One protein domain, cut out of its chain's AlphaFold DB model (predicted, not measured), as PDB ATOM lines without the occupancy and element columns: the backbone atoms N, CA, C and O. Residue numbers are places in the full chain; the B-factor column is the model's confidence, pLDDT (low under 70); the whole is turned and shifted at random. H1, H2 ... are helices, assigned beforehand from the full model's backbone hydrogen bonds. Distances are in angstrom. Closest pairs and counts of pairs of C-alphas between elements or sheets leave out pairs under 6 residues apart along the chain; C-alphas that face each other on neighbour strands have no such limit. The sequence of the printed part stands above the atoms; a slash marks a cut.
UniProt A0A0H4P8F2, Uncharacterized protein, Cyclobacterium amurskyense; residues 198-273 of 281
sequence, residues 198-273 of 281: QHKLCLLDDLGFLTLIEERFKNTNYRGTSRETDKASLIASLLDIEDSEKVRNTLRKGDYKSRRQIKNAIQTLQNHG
ATOM      1  N   GLN A 198      40.217  16.393 -39.654       86.44
ATOM      2  CA  GLN A 198      41.098  16.571 -40.807       86.44
ATOM      3  C   GLN A 198      40.820  15.530 -41.901       86.44
ATOM      4  O   GLN A 198      40.694  15.899 -43.064       86.44
ATOM      5  N   HIS A 199      40.640  14.261 -41.533       83.00
ATOM      6  CA  HIS A 199      40.300  13.204 -42.485       83.00
ATOM      7  C   HIS A 199      38.952  13.477 -43.176       83.00
ATOM      8  O   HIS A 199      38.852  13.418 -44.401       83.00
ATOM      9  N   LYS A 200      37.927  13.866 -42.402       86.06
ATOM     10  CA  LYS A 200      36.595  14.215 -42.930       86.06
ATOM     11  C   LYS A 200      36.650  15.354 -43.950       86.06
ATOM     12  O   LYS A 200      36.000  15.289 -44.988       86.06
ATOM     13  N   LEU A 201      37.425  16.397 -43.652       88.12
ATOM     14  CA  LEU A 201      37.585  17.546 -44.543       88.12
ATOM     15  C   LEU A 201      38.332  17.177 -45.824       88.12
ATOM     16  O   LEU A 201      37.950  17.648 -46.890       88.12
ATOM     17  N   CYS A 202      39.345  16.313 -45.727       86.25
ATOM     18  CA  CYS A 202      40.072  15.805 -46.887       86.25
ATOM     19  C   CYS A 202      39.138  15.066 -47.858       86.25
ATOM     20  O   CYS A 202      39.180  15.328 -49.053       86.25
ATOM     21  N   LEU A 203      38.234  14.221 -47.353       85.81
ATOM     22  CA  LEU A 203      37.242  13.524 -48.181       85.81
ATOM     23  C   LEU A 203      36.211  14.460 -48.821       85.81
ATOM     24  O   LEU A 203      35.851  14.273 -49.980       85.81
ATOM     25  N   LEU A 204      35.735  15.480 -48.095       87.62
ATOM     26  CA  LEU A 204      34.846  16.489 -48.684       87.62
ATOM     27  C   LEU A 204      35.532  17.281 -49.806       87.62
ATOM     28  O   LEU A 204      34.854  17.696 -50.748       87.62
ATOM     29  N   ASP A 205      36.839  17.523 -49.696       86.25
ATOM     30  CA  ASP A 205      37.624  18.183 -50.744       86.25
ATOM     31  C   ASP A 205      37.720  17.288 -51.983       86.25
ATOM     32  O   ASP A 205      37.376  17.715 -53.084       86.25
ATOM     33  N   ASP A 206      38.065  16.016 -51.774       80.50
ATOM     34  CA  ASP A 206      38.279  15.026 -52.832       80.50
ATOM     35  C   ASP A 206      37.010  14.754 -53.656       80.50
ATOM     36  O   ASP A 206      37.011  14.704 -54.888       80.50
ATOM     37  N   LEU A 207      35.865  14.682 -52.974       81.31
ATOM     38  CA  LEU A 207      34.554  14.552 -53.611       81.31
ATOM     39  C   LEU A 207      34.106  15.851 -54.312       81.31
ATOM     40  O   LEU A 207      33.158  15.849 -55.100       81.31
ATOM     41  N   GLY A 208      34.796  16.971 -54.082       80.50
ATOM     42  CA  GLY A 208      34.493  18.286 -54.650       80.50
ATOM     43  C   GLY A 208      33.430  19.080 -53.885       80.50
ATOM     44  O   GLY A 208      33.040  20.161 -54.331       80.50
ATOM     45  N   PHE A 209      32.972  18.604 -52.723       86.06
ATOM     46  CA  PHE A 209      31.978  19.308 -51.911       86.06
ATOM     47  C   PHE A 209      32.506  20.631 -51.361       86.06
ATOM     48  O   PHE A 209      31.759  21.609 -51.332       86.06
ATOM     49  N   LEU A 210      33.784  20.707 -50.968       85.44
ATOM     50  CA  LEU A 210      34.354  21.977 -50.500       85.44
ATOM     51  C   LEU A 210      34.354  23.045 -51.600       85.44
ATOM     52  O   LEU A 210      34.042  24.200 -51.313       85.44
ATOM     53  N   THR A 211      34.615  22.659 -52.851       82.62
ATOM     54  CA  THR A 211      34.570  23.572 -54.003       82.62
ATOM     55  C   THR A 211      33.148  24.073 -54.259       82.62
ATOM     56  O   THR A 211      32.935  25.279 -54.365       82.62
ATOM     57  N   LEU A 212      32.150  23.180 -54.246       84.88
ATOM     58  CA  LEU A 212      30.734  23.553 -54.391       84.88
ATOM     59  C   LEU A 212      30.266  24.505 -53.280       84.88
ATOM     60  O   LEU A 212      29.535  25.469 -53.518       84.88
ATOM     61  N   ILE A 213      30.709  24.250 -52.046       86.44
ATOM     62  CA  ILE A 213      30.442  25.131 -50.911       86.44
ATOM     63  C   ILE A 213      31.096  26.495 -51.148       86.44
ATOM     64  O   ILE A 213      30.450  27.524 -50.970       86.44
ATOM     65  N   GLU A 214      32.355  26.540 -51.582       82.81
ATOM     66  CA  GLU A 214      33.020  27.803 -51.897       82.81
ATOM     67  C   GLU A 214      32.306  28.605 -52.976       82.81
ATOM     68  O   GLU A 214      32.133  29.809 -52.810       82.81
ATOM     69  N   GLU A 215      31.863  27.964 -54.052       83.25
ATOM     70  CA  GLU A 215      31.104  28.616 -55.119       83.25
ATOM     71  C   GLU A 215      29.800  29.227 -54.596       83.25
ATOM     72  O   GLU A 215      29.492  30.385 -54.896       83.25
ATOM     73  N   ARG A 216      29.084  28.509 -53.718       79.31
ATOM     74  CA  ARG A 216      27.874  29.019 -53.056       79.31
ATOM     75  C   ARG A 216      28.134  30.319 -52.288       79.31
ATOM     76  O   ARG A 216      27.301  31.223 -52.333       79.31
ATOM     77  N   PHE A 217      29.272  30.427 -51.602       78.81
ATOM     78  CA  PHE A 217      29.631  31.604 -50.797       78.81
ATOM     79  C   PHE A 217      30.444  32.674 -51.560       78.81
ATOM     80  O   PHE A 217      30.598  33.790 -51.058       78.81
ATOM     81  N   LYS A 218      30.939  32.377 -52.772       73.19
ATOM     82  CA  LYS A 218      31.583  33.343 -53.688       73.19
ATOM     83  C   LYS A 218      30.567  34.236 -54.410       73.19
ATOM     84  O   LYS A 218      30.932  35.318 -54.868       73.19
ATOM     85  N   ASN A 219      29.306  33.813 -54.490       66.62
ATOM     86  CA  ASN A 219      28.257  34.522 -55.217       66.62
ATOM     87  C   ASN A 219      28.022  35.942 -54.649       66.62
ATOM     88  O   ASN A 219      27.865  36.124 -53.439       66.62
ATOM     89  N   THR A 220      27.977  36.963 -55.515       56.06
ATOM     90  CA  THR A 220      27.888  38.396 -55.141       56.06
ATOM     91  C   THR A 220      26.636  38.753 -54.335       56.06
ATOM     92  O   THR A 220      26.627  39.757 -53.628       56.06
ATOM     93  N   ASN A 221      25.611  37.899 -54.368       61.50
ATOM     94  CA  ASN A 221      24.356  38.059 -53.634       61.50
ATOM     95  C   ASN A 221      24.386  37.537 -52.185       61.50
ATOM     96  O   ASN A 221      23.346  37.520 -51.523       61.50
ATOM     97  N   TYR A 222      25.536  37.089 -51.672       70.56
ATOM     98  CA  TYR A 222      25.638  36.622 -50.290       70.56
ATOM     99  C   TYR A 222      25.447  37.767 -49.276       70.56
ATOM    100  O   TYR A 222      26.287  38.661 -49.189       70.56
ATOM    101  N   ARG A 223      24.358  37.718 -48.490       64.75
ATOM    102  CA  ARG A 223      23.962  38.742 -47.494       64.75
ATOM    103  C   ARG A 223      24.359  38.424 -46.041       64.75
ATOM    104  O   ARG A 223      23.916  39.123 -45.134       64.75
ATOM    105  N   GLY A 224      25.122  37.356 -45.800       62.59
ATOM    106  CA  GLY A 224      25.516  36.956 -44.444       62.59
ATOM    107  C   GLY A 224      26.582  37.868 -43.828       62.59
ATOM    108  O   GLY A 224      27.286  38.593 -44.533       62.59
ATOM    109  N   THR A 225      26.697  37.818 -42.503       64.25
ATOM    110  CA  THR A 225      27.560  38.699 -41.700       64.25
ATOM    111  C   THR A 225      29.030  38.271 -41.694       64.25
ATOM    112  O   THR A 225      29.898  39.131 -41.574       64.25
ATOM    113  N   SER A 226      29.340  36.976 -41.861       78.19
ATOM    114  CA  SER A 226      30.719  36.466 -41.933       78.19
ATOM    115  C   SER A 226      30.810  35.205 -42.800       78.19
ATOM    116  O   SER A 226      30.569  34.090 -42.339       78.19
ATOM    117  N   ARG A 227      31.239  35.369 -44.061       81.06
ATOM    118  CA  ARG A 227      31.357  34.273 -45.050       81.06
ATOM    119  C   ARG A 227      32.147  33.067 -44.539       81.06
ATOM    120  O   ARG A 227      31.784  31.932 -44.824       81.06
ATOM    121  N   GLU A 228      33.229  33.302 -43.800       78.56
ATOM    122  CA  GLU A 228      34.060  32.224 -43.253       78.56
ATOM    123  C   GLU A 228      33.344  31.439 -42.151       78.56
ATOM    124  O   GLU A 228      33.441  30.214 -42.104       78.56
ATOM    125  N   THR A 229      32.626  32.143 -41.273       82.44
ATOM    126  CA  THR A 229      31.874  31.541 -40.165       82.44
ATOM    127  C   THR A 229      30.697  30.732 -40.698       82.44
ATOM    128  O   THR A 229      30.484  29.603 -40.267       82.44
ATOM    129  N   ASP A 230      30.002  31.254 -41.704       83.88
ATOM    130  CA  ASP A 230      28.849  30.594 -42.314       83.88
ATOM    131  C   ASP A 230      29.267  29.376 -43.161       83.88
ATOM    132  O   ASP A 230      28.609  28.333 -43.123       83.88
ATOM    133  N   LYS A 231      30.418  29.451 -43.853       87.19
ATOM    134  CA  LYS A 231      31.048  28.295 -44.516       87.19
ATOM    135  C   LYS A 231      31.390  27.202 -43.502       87.19
ATOM    136  O   LYS A 231      31.063  26.038 -43.721       87.19
ATOM    137  N   ALA A 232      32.048  27.571 -42.403       87.38
ATOM    138  CA  ALA A 232      32.447  26.624 -41.367       87.38
ATOM    139  C   ALA A 232      31.239  26.006 -40.650       87.38
ATOM    140  O   ALA A 232      31.253  24.809 -40.385       87.38
ATOM    141  N   SER A 233      30.184  26.786 -40.407       87.25
ATOM    142  CA  SER A 233      28.925  26.307 -39.836       87.25
ATOM    143  C   SER A 233      28.238  25.294 -40.754       87.25
ATOM    144  O   SER A 233      27.886  24.214 -40.293       87.25
ATOM    145  N   LEU A 234      28.150  25.570 -42.063       88.12
ATOM    146  CA  LEU A 234      27.580  24.620 -43.024       88.12
ATOM    147  C   LEU A 234      28.361  23.300 -43.060       88.12
ATOM    148  O   LEU A 234      27.766  22.226 -43.059       88.12
ATOM    149  N   ILE A 235      29.694  23.369 -43.081       88.50
ATOM    150  CA  ILE A 235      30.549  22.175 -43.082       88.50
ATOM    151  C   ILE A 235      30.429  21.419 -41.753       88.50
ATOM    152  O   ILE A 235      30.374  20.193 -41.752       88.50
ATOM    153  N   ALA A 236      30.351  22.134 -40.628       86.38
ATOM    154  CA  ALA A 236      30.139  21.535 -39.316       86.38
ATOM    155  C   ALA A 236      28.803  20.780 -39.257       86.38
ATOM    156  O   ALA A 236      28.777  19.647 -38.788       86.38
ATOM    157  N   SER A 237      27.731  21.345 -39.823       84.50
ATOM    158  CA  SER A 237      26.440  20.660 -39.954       84.50
ATOM    159  C   SER A 237      26.499  19.439 -40.874       84.50
ATOM    160  O   SER A 237      25.913  18.420 -40.546       84.50
ATOM    161  N   LEU A 238      27.219  19.499 -42.001       83.75
ATOM    162  CA  LEU A 238      27.374  18.346 -42.905       83.75
ATOM    163  C   LEU A 238      28.156  17.183 -42.277       83.75
ATOM    164  O   LEU A 238      28.007  16.042 -42.702       83.75
ATOM    165  N   LEU A 239      29.029  17.478 -41.312       84.19
ATOM    166  CA  LEU A 239      29.927  16.507 -40.685       84.19
ATOM    167  C   LEU A 239      29.497  16.077 -39.272       84.19
ATOM    168  O   LEU A 239      30.258  15.332 -38.633       84.19
ATOM    169  N   ASP A 240      28.341  16.561 -38.806       81.56
ATOM    170  CA  ASP A 240      27.823  16.433 -37.438       81.56
ATOM    171  C   ASP A 240      28.854  16.848 -36.373       81.56
ATOM    172  O   ASP A 240      29.253  16.073 -35.501       81.56
ATOM    173  N   ILE A 241      29.354  18.082 -36.476       83.19
ATOM    174  CA  ILE A 241      30.349  18.661 -35.566       83.19
ATOM    175  C   ILE A 241      29.723  19.828 -34.806       83.19
ATOM    176  O   ILE A 241      29.313  20.814 -35.407       83.19
ATOM    177  N   GLU A 242      29.699  19.734 -33.475       80.50
ATOM    178  CA  GLU A 242      29.106  20.762 -32.604       80.50
ATOM    179  C   GLU A 242      29.877  22.094 -32.647       80.50
ATOM    180  O   GLU A 242      29.280  23.169 -32.637       80.50
ATOM    181  N   ASP A 243      31.209  22.037 -32.739       87.12
ATOM    182  CA  ASP A 243      32.076  23.218 -32.724       87.12
ATOM    183  C   ASP A 243      32.513  23.635 -34.140       87.12
ATOM    184  O   ASP A 243      33.510  23.154 -34.694       87.12
ATOM    185  N   SER A 244      31.764  24.574 -34.721       87.44
ATOM    186  CA  SER A 244      32.080  25.168 -36.028       87.44
ATOM    187  C   SER A 244      33.386  25.978 -36.047       87.44
ATOM    188  O   SER A 244      34.027  26.081 -37.097       87.44
ATOM    189  N   GLU A 245      33.850  26.492 -34.905       88.00
ATOM    190  CA  GLU A 245      35.095  27.261 -34.824       88.00
ATOM    191  C   GLU A 245      36.310  26.338 -34.987       88.00
ATOM    192  O   GLU A 245      37.312  26.697 -35.615       88.00
ATOM    193  N   LYS A 246      36.205  25.088 -34.524       86.12
ATOM    194  CA  LYS A 246      37.207  24.049 -34.789       86.12
ATOM    195  C   LYS A 246      37.351  23.765 -36.288       86.12
ATOM    196  O   LYS A 246      38.472  23.710 -36.793       86.12
ATOM    197  N   VAL A 247      36.232  23.649 -37.009       88.56
ATOM    198  CA  VAL A 247      36.205  23.456 -38.474       88.56
ATOM    199  C   VAL A 247      36.850  24.642 -39.184       88.56
ATOM    200  O   VAL A 247      37.725  24.460 -40.033       88.56
ATOM    201  N   ARG A 248      36.477  25.863 -38.785       88.12
ATOM    202  CA  ARG A 248      37.041  27.105 -39.323       88.12
ATOM    203  C   ARG A 248      38.560  27.156 -39.167       88.12
ATOM    204  O   ARG A 248      39.272  27.448 -40.127       88.12
ATOM    205  N   ASN A 249      39.060  26.830 -37.976       88.56
ATOM    206  CA  ASN A 249      40.489  26.824 -37.687       88.56
ATOM    207  C   ASN A 249      41.249  25.777 -38.510       88.56
ATOM    208  O   ASN A 249      42.316  26.085 -39.040       88.56
ATOM    209  N   THR A 250      40.702  24.570 -38.669       86.44
ATOM    210  CA  THR A 250      41.322  23.517 -39.490       86.44
ATOM    211  C   THR A 250      41.351  23.878 -40.977       86.44
ATOM    212  O   THR A 250      42.363  23.641 -41.637       86.44
ATOM    213  N   LEU A 251      40.291  24.506 -41.501       85.94
ATOM    214  CA  LEU A 251      40.263  25.013 -42.877       85.94
ATOM    215  C   LEU A 251      41.308  26.113 -43.095       85.94
ATOM    216  O   LEU A 251      42.042  26.066 -44.078       85.94
ATOM    217  N   ARG A 252      41.408  27.070 -42.164       85.75
ATOM    218  CA  ARG A 252      42.353  28.193 -42.251       85.75
ATOM    219  C   ARG A 252      43.814  27.743 -42.192       85.75
ATOM    220  O   ARG A 252      44.652  28.332 -42.866       85.75
ATOM    221  N   LYS A 253      44.121  26.731 -41.378       84.69
ATOM    222  CA  LYS A 253      45.482  26.191 -41.224       84.69
ATOM    223  C   LYS A 253      45.890  25.233 -42.343       84.69
ATOM    224  O   LYS A 253      47.077  24.999 -42.523       84.69
ATOM    225  N   GLY A 254      44.931  24.675 -43.084       82.94
ATOM    226  CA  GLY A 254      45.212  23.686 -44.126       82.94
ATOM    227  C   GLY A 254      45.668  22.324 -43.586       82.94
ATOM    228  O   GLY A 254      46.151  21.498 -44.355       82.94
ATOM    229  N   ASP A 255      45.486  22.050 -42.287       81.38
ATOM    230  CA  ASP A 255      45.975  20.829 -41.619       81.38
ATOM    231  C   ASP A 255      45.418  19.532 -42.250       81.38
ATOM    232  O   ASP A 255      46.022  18.457 -42.156       81.38
ATOM    233  N   TYR A 256      44.262  19.631 -42.912       84.12
ATOM    234  CA  TYR A 256      43.601  18.520 -43.596       84.12
ATOM    235  C   TYR A 256      44.267  18.104 -44.916       84.12
ATOM    236  O   TYR A 256      44.020  16.996 -45.374       84.12
ATOM    237  N   LYS A 257      45.162  18.929 -45.481       85.06
ATOM    238  CA  LYS A 257      45.921  18.628 -46.709       85.06
ATOM    239  C   LYS A 257      47.281  17.971 -46.450       85.06
ATOM    240  O   LYS A 257      48.142  17.922 -47.323       85.06
ATOM    241  N   SER A 258      47.535  17.477 -45.237       83.81
ATOM    242  CA  SER A 258      48.791  16.770 -44.965       83.81
ATOM    243  C   SER A 258      48.843  15.420 -45.696       83.81
ATOM    244  O   SER A 258      47.835  14.725 -45.811       83.81
ATOM    245  N   ARG A 259      50.045  14.997 -46.127       80.06
ATOM    246  CA  ARG A 259      50.260  13.730 -46.868       80.06
ATOM    247  C   ARG A 259      49.612  12.512 -46.205       80.06
ATOM    248  O   ARG A 259      49.127  11.621 -46.892       80.06
ATOM    249  N   ARG A 260      49.603  12.470 -44.868       80.00
ATOM    250  CA  ARG A 260      48.963  11.395 -44.098       80.00
ATOM    251  C   ARG A 260      47.441  11.392 -44.276       80.00
ATOM    252  O   ARG A 260      46.877  10.324 -44.461       80.00
ATOM    253  N   GLN A 261      46.798  12.557 -44.225       80.81
ATOM    254  CA  GLN A 261      45.342  12.666 -44.370       80.81
ATOM    255  C   GLN A 261      44.902  12.352 -45.797       80.81
ATOM    256  O   GLN A 261      43.950  11.602 -45.974       80.81
ATOM    257  N   ILE A 262      45.661  12.822 -46.790       80.81
ATOM    258  CA  ILE A 262      45.431  12.500 -48.206       80.81
ATOM    259  C   ILE A 262      45.526  10.990 -48.432       80.81
ATOM    260  O   ILE A 262      44.617  10.387 -48.993       80.81
ATOM    261  N   LYS A 263      46.592  10.346 -47.935       79.38
ATOM    262  CA  LYS A 263      46.760   8.892 -48.066       79.38
ATOM    263  C   LYS A 263      45.595   8.116 -47.436       79.38
ATOM    264  O   LYS A 263      45.116   7.161 -48.039       79.38
ATOM    265  N   ASN A 264      45.141   8.529 -46.253       76.69
ATOM    266  CA  ASN A 264      44.017   7.890 -45.564       76.69
ATOM    267  C   ASN A 264      42.686   8.105 -46.308       76.69
ATOM    268  O   ASN A 264      41.904   7.166 -46.445       76.69
ATOM    269  N   ALA A 265      42.455   9.306 -46.844       77.38
ATOM    270  CA  ALA A 265      41.266   9.616 -47.634       77.38
ATOM    271  C   ALA A 265      41.208   8.779 -48.920       77.38
ATOM    272  O   ALA A 265      40.185   8.154 -49.188       77.38
ATOM    273  N   ILE A 266      42.321   8.677 -49.657       78.25
ATOM    274  CA  ILE A 266      42.422   7.839 -50.864       78.25
ATOM    275  C   ILE A 266      42.121   6.376 -50.528       78.25
ATOM    276  O   ILE A 266      41.325   5.737 -51.213       78.25
ATOM    277  N   GLN A 267      42.718   5.852 -49.452       76.06
ATOM    278  CA  GLN A 267      42.455   4.485 -49.006       76.06
ATOM    279  C   GLN A 267      40.972   4.282 -48.665       76.06
ATOM    280  O   GLN A 267      40.387   3.265 -49.033       76.06
ATOM    281  N   THR A 268      40.350   5.263 -48.008       74.56
ATOM    282  CA  THR A 268      38.924   5.232 -47.662       74.56
ATOM    283  C   THR A 268      38.045   5.228 -48.914       74.56
ATOM    284  O   THR A 268      37.142   4.400 -49.012       74.56
ATOM    285  N   LEU A 269      38.318   6.083 -49.903       72.69
ATOM    286  CA  LEU A 269      37.566   6.107 -51.164       72.69
ATOM    287  C   LEU A 269      37.680   4.780 -51.921       72.69
ATOM    288  O   LEU A 269      36.658   4.217 -52.312       72.69
ATOM    289  N   GLN A 270      38.893   4.232 -52.036       70.56
ATOM    290  CA  GLN A 270      39.134   2.931 -52.666       70.56
ATOM    291  C   GLN A 270      38.361   1.804 -51.972       70.56
ATOM    292  O   GLN A 270      37.735   0.982 -52.641       70.56
ATOM    293  N   ASN A 271      38.342   1.794 -50.634       68.69
ATOM    294  CA  ASN A 271      37.586   0.812 -49.853       68.69
ATOM    295  C   ASN A 271      36.068   0.906 -50.098       68.69
ATOM    296  O   ASN A 271      35.365  -0.096 -49.977       68.69
ATOM    297  N   HIS A 272      35.568   2.090 -50.461       65.88
ATOM    298  CA  HIS A 272      34.162   2.338 -50.781       65.88
ATOM    299  C   HIS A 272      33.841   2.274 -52.284       65.88
ATOM    300  O   HIS A 272      32.710   2.565 -52.669       65.88
ATOM    301  N   GLY A 273      34.797   1.878 -53.132       62.25
ATOM    302  CA  GLY A 273      34.595   1.809 -54.583       62.25
ATOM    303  C   GLY A 273      34.392   3.178 -55.239       62.25
ATOM    304  O   GLY A 273      33.753   3.265 -56.284       62.25
TER     305      GLY A 273
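This is residues 198 to 273 of the 281 residues of an uncharacterized protein of Cyclobacterium amurskyense (UniProt A0A0H4P8F2). The longest helix, H5, crosses H1 at one end of an elongated body; toward the other end H2 and H3 make a hairpin, H4 crosses H3, and residues 219 to 226 stick out. The printed part has 76 residues with five named helices, H1 to H5 in order: all helix. It is compact, radius of gyration of the C-alphas 13.1 A, spanning 40 by 22 by 20 A.

Find C-alpha 259 at (50.260, 13.730, -46.868); from there H5 runs 18.3 A to residue 271. H1, residues 198 to 206, begins at (41.098, 16.571, -40.807) and runs 12.4 A. Then come H2, 209 to 218, 14.2 A; H3, 227 to 238, 16.6 A; H4, 244 to 253, 14.4 A.

H5 touches H1 with residues 261 to 265 alone, closest C-alphas Gln 261 and His 199, 5.4 A, at a steep tilt of 64 degrees. H1 and H3 are near each other. H3 touches H4, closest C-alphas Ala 232 and Arg 248, 5.1 A. Every O i to N i+4 pair in H1 to H5 is within hydrogen-bond range.

The printed part has no cut and no long link. pLDDT is under 70 at residues 219 to 221, 223 to 225 and 271 to 273.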